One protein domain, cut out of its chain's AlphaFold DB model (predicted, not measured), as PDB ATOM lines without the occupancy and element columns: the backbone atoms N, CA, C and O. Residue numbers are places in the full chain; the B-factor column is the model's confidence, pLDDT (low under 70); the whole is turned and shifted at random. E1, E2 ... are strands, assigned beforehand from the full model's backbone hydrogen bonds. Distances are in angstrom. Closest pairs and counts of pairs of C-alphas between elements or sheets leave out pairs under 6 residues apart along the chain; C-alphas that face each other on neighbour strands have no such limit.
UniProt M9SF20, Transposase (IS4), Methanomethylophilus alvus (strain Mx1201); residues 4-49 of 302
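Overview. This is residues 4 to 49 of the 302 residues of the protein "Transposase (IS4)" of Methanomethylophilus alvus (strain Mx1201) (UniProt M9SF20). A long, twisted hairpin of two strands, E2 and E3, makes the length of this domain, with the short strand E1 paired beside E2 and the very short E4 beside E3, both at the end away from the loop of residues 22 to 29. The four strands together make one strongly twisted sheet, and towards the loop of residues 22 to 29 E2 and E3 run on as a two-stranded arm that the loop closes. The printed part has 46 residues, with no named helix and four named strands, E1 to E4 along the chain, in a sheet of order E1, E2, E3, E4, all antiparallel; the class is all strand. It is only just loose, close to extended, with a radius of gyration of the C-alphas of 13.7 A and spans of 44 by 18 by 14 A.

Arrangement. E1, residues 4 to 9, and E2, residues 12 to 21, form a hairpin through a tight link of 2 residues. They are antiparallel at 137 degrees; C-alphas 4 and 17 face each other at 4.5 A, and N 7 and O 14 are within hydrogen-bond range at 2.9 A. E2 and E3, residues 30 to 39, form the next hairpin, antiparallel at 153 degrees. Their C-alphas 20 and 31 face each other at 4.4 A, with N 17 and O 34 at 2.8 A and N 30 and O 21 at 2.9 A. E3 bends by 52 degrees at residue 36. E3 and E4, residues 46 to 48, form a third antiparallel hairpin, with C-alphas 37 and 48 facing each other at 4.3 A and N 47 and O 38 at 2.7 A. The four strands form a meander, each strand the antiparallel neighbour of the one before. The edge strands E1 and E4 are apart. From edge to edge the strands' lines turn by 94 degrees.

Along the chain. E1 begins at C-alpha 4, (183.446, 152.307, 155.550), and is 16.4 A from first to last C-alpha. E2 is 28.2 A long and ends at C-alpha 21, (198.435, 153.272, 151.052). E3, 25.5 A long, has 10 residues, as E2 has. E4, 5.9 A long, ends at C-alpha 48, (177.005, 161.315, 148.247).

Size, cuts and confidence. The outline is a rod. The two C-alphas farthest apart, those of Gly 25 and Glu 42, are 44.9 A apart, and the first and last printed C-alphas, Ile 4 and Lys 49, are 15.3 A apart. The printed part has no cut. No link is long: E2 to E3, with 8 residues, and E3 to E4, with 6, are short links. The mean pLDDT of the printed part is 80.6, and no printed residue is under 70.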
ATOM      1  N   ILE A   4     184.297 151.134 155.346       83.19
ATOM      2  CA  ILE A   4     183.446 152.307 155.550       83.19
ATOM      3  C   ILE A   4     183.239 152.473 157.052       83.19
ATOM      4  O   ILE A   4     182.836 151.536 157.738       83.19
ATOM      5  N   PHE A   5     183.509 153.668 157.564       84.50
ATOM      6  CA  PHE A   5     183.246 154.022 158.952       84.50
ATOM      7  C   PHE A   5     182.477 155.339 159.027       84.50
ATOM      8  O   PHE A   5     182.546 156.187 158.133       84.50
ATOM      9  N   TYR A   6     181.729 155.500 160.114       85.94
ATOM     10  CA  TYR A   6     180.865 156.652 160.331       85.94
ATOM     11  C   TYR A   6     181.459 157.566 161.398       85.94
ATOM     12  O   TYR A   6     181.993 157.095 162.401       85.94
ATOM     13  N   MET A   7     181.366 158.874 161.185       83.69
ATOM     14  CA  MET A   7     181.743 159.883 162.168       83.69
ATOM     15  C   MET A   7     180.578 160.830 162.404       83.69
ATOM     16  O   MET A   7     179.972 161.315 161.449       83.69
ATOM     17  N   GLU A   8     180.308 161.136 163.665       84.25
ATOM     18  CA  GLU A   8     179.360 162.178 164.042       84.25
ATOM     19  C   GLU A   8     180.099 163.478 164.341       84.25
ATOM     20  O   GLU A   8     181.106 163.503 165.052       84.25
ATOM     21  N   ARG A   9     179.612 164.569 163.754       79.38
ATOM     22  CA  ARG A   9     180.073 165.932 164.028       79.38
ATOM     23  C   ARG A   9     178.858 166.845 164.040       79.38
ATOM     24  O   ARG A   9     178.057 166.792 163.114       79.38
ATOM     25  N   ASN A  10     178.730 167.676 165.073       76.25
ATOM     26  CA  ASN A  10     177.651 168.662 165.217       76.25
ATOM     27  C   ASN A  10     176.235 168.073 165.021       76.25
ATOM     28  O   ASN A  10     175.423 168.646 164.305       76.25
ATOM     29  N   GLY A  11     175.957 166.903 165.612       77.00
ATOM     30  CA  GLY A  11     174.644 166.243 165.520       77.00
ATOM     31  C   GLY A  11     174.333 165.603 164.161       77.00
ATOM     32  O   GLY A  11     173.201 165.196 163.920       77.00
ATOM     33  N   GLN A  12     175.319 165.510 163.264       79.62
ATOM     34  CA  GLN A  12     175.145 164.991 161.914       79.62
ATOM     35  C   GLN A  12     176.135 163.858 161.630       79.62
ATOM     36  O   GLN A  12     177.326 163.952 161.943       79.62
ATOM     37  N   LYS A  13     175.632 162.769 161.039       86.94
ATOM     38  CA  LYS A  13     176.404 161.559 160.740       86.94
ATOM     39  C   LYS A  13     176.982 161.623 159.327       86.94
ATOM     40  O   LYS A  13     176.303 162.007 158.377       86.94
ATOM     41  N   TYR A  14     178.245 161.242 159.190       86.19
ATOM     42  CA  TYR A  14     179.017 161.321 157.953       86.19
ATOM     43  C   TYR A  14     179.713 159.994 157.673       86.19
ATOM     44  O   TYR A  14     180.215 159.357 158.598       86.19
ATOM     45  N   ALA A  15     179.768 159.588 156.405       86.75
ATOM     46  CA  ALA A  15     180.425 158.356 155.983       86.75
ATOM     47  C   ALA A  15     181.796 158.640 155.360       86.75
ATOM     48  O   ALA A  15     181.953 159.561 154.552       86.75
ATOM     49  N   TYR A  16     182.782 157.819 155.717       84.75
ATOM     50  CA  TYR A  16     184.145 157.885 155.203       84.75
ATOM     51  C   TYR A  16     184.629 156.492 154.809       84.75
ATOM     52  O   TYR A  16     184.365 155.519 155.510       84.75
ATOM     53  N   GLU A  17     185.394 156.402 153.728       86.62
ATOM     54  CA  GLU A  17     186.129 155.198 153.350       86.62
ATOM     55  C   GLU A  17     187.575 155.303 153.843       86.62
ATOM     56  O   GLU A  17     188.267 156.287 153.572       86.62
ATOM     57  N   SER A  18     188.041 154.297 154.581       83.25
ATOM     58  CA  SER A  18     189.431 154.195 155.017       83.25
ATOM     59  C   SER A  18     190.203 153.255 154.100       83.25
ATOM     60  O   SER A  18     189.937 152.054 154.074       83.25
ATOM     61  N   THR A  19     191.212 153.776 153.406       81.69
ATOM     62  CA  THR A  19     192.166 152.978 152.621       81.69
ATOM     63  C   THR A  19     193.587 153.177 153.146       81.69
ATOM     64  O   THR A  19     193.968 154.269 153.564       81.69
ATOM     65  N   SER A  20     194.393 152.116 153.169       80.94
ATOM     66  CA  SER A  20     195.791 152.182 153.608       80.94
ATOM     67  C   SER A  20     196.710 152.120 152.395       80.94
ATOM     68  O   SER A  20     196.730 151.119 151.685       80.94
ATOM     69  N   VAL A  21     197.483 153.183 152.167       82.00
ATOM     70  CA  VAL A  21     198.435 153.272 151.052       82.00
ATOM     71  C   VAL A  21     199.862 153.240 151.597       82.00
ATOM     72  O   VAL A  21     200.202 153.947 152.551       82.00
ATOM     73  N   ARG A  22     200.719 152.401 151.005       78.50
ATOM     74  CA  ARG A  22     202.144 152.323 151.354       78.50
ATOM     75  C   ARG A  22     202.881 153.496 150.713       78.50
ATOM     76  O   ARG A  22     202.829 153.664 149.501       78.50
ATOM     77  N   VAL A  23     203.564 154.299 151.523       79.25
ATOM     78  CA  VAL A  23     204.326 155.461 151.048       79.25
ATOM     79  C   VAL A  23     205.820 155.115 151.070       79.25
ATOM     80  O   VAL A  23     206.311 154.723 152.134       79.25
ATOM     81  N   PRO A  24     206.552 155.239 149.946       70.06
ATOM     82  CA  PRO A  24     207.997 155.016 149.912       70.06
ATOM     83  C   PRO A  24     208.716 155.900 150.943       70.06
ATOM     84  O   PRO A  24     208.428 157.089 151.053       70.06
ATOM     85  N   GLY A  25     209.617 155.316 151.739       78.50
ATOM     86  CA  GLY A  25     210.371 156.029 152.781       78.50
ATOM     87  C   GLY A  25     209.721 156.082 154.172       78.50
ATOM     88  O   GLY A  25     210.363 156.533 155.116       78.50
ATOM     89  N   ARG A  26     208.486 155.584 154.358       75.00
ATOM     90  CA  ARG A  26     207.883 155.405 155.695       75.00
ATOM     91  C   ARG A  26     207.746 153.928 156.057       75.00
ATOM     92  O   ARG A  26     207.267 153.127 155.260       75.00
ATOM     93  N   LYS A  27     208.129 153.580 157.293       73.25
ATOM     94  CA  LYS A  27     208.059 152.206 157.825       73.25
ATOM     95  C   LYS A  27     206.614 151.705 157.986       73.25
ATOM     96  O   LYS A  27     206.370 150.517 157.820       73.25
ATOM     97  N   ASN A  28     205.665 152.615 158.229       75.62
ATOM     98  CA  ASN A  28     204.245 152.306 158.412       75.62
ATOM     99  C   ASN A  28     203.389 152.877 157.261       75.62
ATOM    100  O   ASN A  28     203.682 153.978 156.780       75.62
ATOM    101  N   PRO A  29     202.326 152.170 156.826       79.00
ATOM    102  CA  PRO A  29     201.408 152.647 155.794       79.00
ATOM    103  C   PRO A  29     200.631 153.889 156.252       79.00
ATOM    104  O   PRO A  29     200.363 154.078 157.439       79.00
ATOM    105  N   LYS A  30     200.252 154.747 155.300       81.25
ATOM    106  CA  LYS A  30     199.443 155.941 155.555       81.25
ATOM    107  C   LYS A  30     197.971 155.605 155.344       81.25
ATOM    108  O   LYS A  30     197.576 155.206 154.251       81.25
ATOM    109  N   THR A  31     197.157 155.817 156.372       80.69
ATOM    110  CA  THR A  31     195.699 155.734 156.249       80.69
ATOM    111  C   THR A  31     195.160 157.005 155.599       80.69
ATOM    112  O   THR A  31     195.390 158.111 156.091       80.69
ATOM    113  N   ILE A  32     194.445 156.844 154.490       78.94
ATOM    114  CA  ILE A  32     193.729 157.893 153.769       78.94
ATOM    115  C   ILE A  32     192.240 157.715 154.066       78.94
ATOM    116  O   ILE A  32     191.689 156.629 153.900       78.94
ATOM    117  N   LYS A  33     191.606 158.788 154.542       82.25
ATOM    118  CA  LYS A  33     190.169 158.845 154.815       82.25
ATOM    119  C   LYS A  33     189.502 159.651 153.706       82.25
ATOM    120  O   LYS A  33     189.700 160.863 153.641       82.25
ATOM    121  N   THR A  34     188.721 158.994 152.859       82.19
ATOM    122  CA  THR A  34     187.968 159.632 151.774       82.19
ATOM    123  C   THR A  34     186.546 159.898 152.250       82.19
ATOM    124  O   THR A  34     185.856 158.983 152.686       82.19
ATOM    125  N   TYR A  35     186.100 161.152 152.211       83.00
ATOM    126  CA  TYR A  35     184.729 161.513 152.577       83.00
ATOM    127  C   TYR A  35     183.745 161.047 151.498       83.00
ATOM    128  O   TYR A  35     183.878 161.462 150.348       83.00
ATOM    129  N   LEU A  36     182.763 160.225 151.873       80.19
ATOM    130  CA  LEU A  36     181.761 159.686 150.951       80.19
ATOM    131  C   LEU A  36     180.498 160.550 150.899       80.19
ATOM    132  O   LEU A  36     179.914 160.706 149.831       80.19
ATOM    133  N   GLY A  37     180.081 161.146 152.021       83.06
ATOM    134  CA  GLY A  37     178.842 161.924 152.065       83.06
ATOM    135  C   GLY A  37     178.204 162.044 153.450       83.06
ATOM    136  O   GLY A  37     178.721 161.521 154.442       83.06
ATOM    137  N   ARG A  38     177.065 162.745 153.513       85.50
ATOM    138  CA  ARG A  38     176.214 162.820 154.714       85.50
ATOM    139  C   ARG A  38     175.407 161.529 154.812       85.50
ATOM    140  O   ARG A  38     174.983 161.007 153.795       85.50
ATOM    141  N   VAL A  39     175.163 161.029 156.014       84.00
ATOM    142  CA  VAL A  39     174.230 159.923 156.237       84.00
ATOM    143  C   VAL A  39     172.860 160.490 156.593       84.00
ATOM    144  O   VAL A  39     172.755 161.365 157.456       84.00
ATOM    145  N   ASP A  40     171.835 160.008 155.902       79.94
ATOM    146  CA  ASP A  40     170.440 160.297 156.217       79.94
ATOM    147  C   ASP A  40     170.076 159.682 157.589       79.94
ATOM    148  O   ASP A  40     170.256 158.471 157.766       79.94
ATOM    149  N   PRO A  41     169.606 160.481 158.569       74.25
ATOM    150  CA  PRO A  41     169.234 159.987 159.895       74.25
ATOM    151  C   PRO A  41     168.088 158.967 159.899       74.25
ATOM    152  O   PRO A  41     168.075 158.103 160.771       74.25
ATOM    153  N   GLU A  42     167.148 159.048 158.952       76.31
ATOM    154  CA  GLU A  42     165.953 158.192 158.922       76.31
ATOM    155  C   GLU A  42     166.185 156.917 158.109       76.31
ATOM    156  O   GLU A  42     165.763 155.830 158.503       76.31
ATOM    157  N   THR A  43     166.889 157.027 156.980       77.06
ATOM    158  CA  THR A  43     167.071 155.898 156.051       77.06
ATOM    159  C   THR A  43     168.414 155.184 156.200       77.06
ATOM    160  O   THR A  43     168.605 154.104 155.637       77.06
ATOM    161  N   GLY A  44     169.374 155.777 156.918       75.31
ATOM    162  CA  GLY A  44     170.727 155.240 157.090       75.31
ATOM    163  C   GLY A  44     171.565 155.204 155.805       75.31
ATOM    164  O   GLY A  44     172.694 154.706 155.823       75.31
ATOM    165  N   LYS A  45     171.044 155.726 154.687       84.56
ATOM    166  CA  LYS A  45     171.732 155.751 153.393       84.56
ATOM    167  C   LYS A  45     172.750 156.889 153.335       84.56
ATOM    168  O   LYS A  45     172.556 157.960 153.909       84.56
ATOM    169  N   ILE A  46     173.848 156.654 152.619       82.94
ATOM    170  CA  ILE A  46     174.867 157.674 152.351       82.94
ATOM    171  C   ILE A  46     174.361 158.552 151.204       82.94
ATOM    172  O   ILE A  46     174.176 158.066 150.093       82.94
ATOM    173  N   ILE A  47     174.165 159.838 151.475       81.31
ATOM    174  CA  ILE A  47     173.906 160.890 150.493       81.31
ATOM    175  C   ILE A  47     175.272 161.371 149.984       81.31
ATOM    176  O   ILE A  47     175.976 162.073 150.727       81.31
ATOM    177  N   PRO A  48     175.692 160.971 148.767       78.75
ATOM    178  CA  PRO A  48     177.005 161.315 148.247       78.75
ATOM    179  C   PRO A  48     177.159 162.828 148.106       78.75
ATOM    180  O   PRO A  48     176.201 163.557 147.852       78.75
ATOM    181  N   LYS A  49     178.387 163.321 148.277       72.88
ATOM    182  CA  LYS A  49     178.687 164.729 148.008       72.88
ATOM    183  C   LYS A  49     178.522 164.989 146.511       72.88
ATOM    184  O   LYS A  49     179.364 164.553 145.730       72.88
TER     185      LYS A  49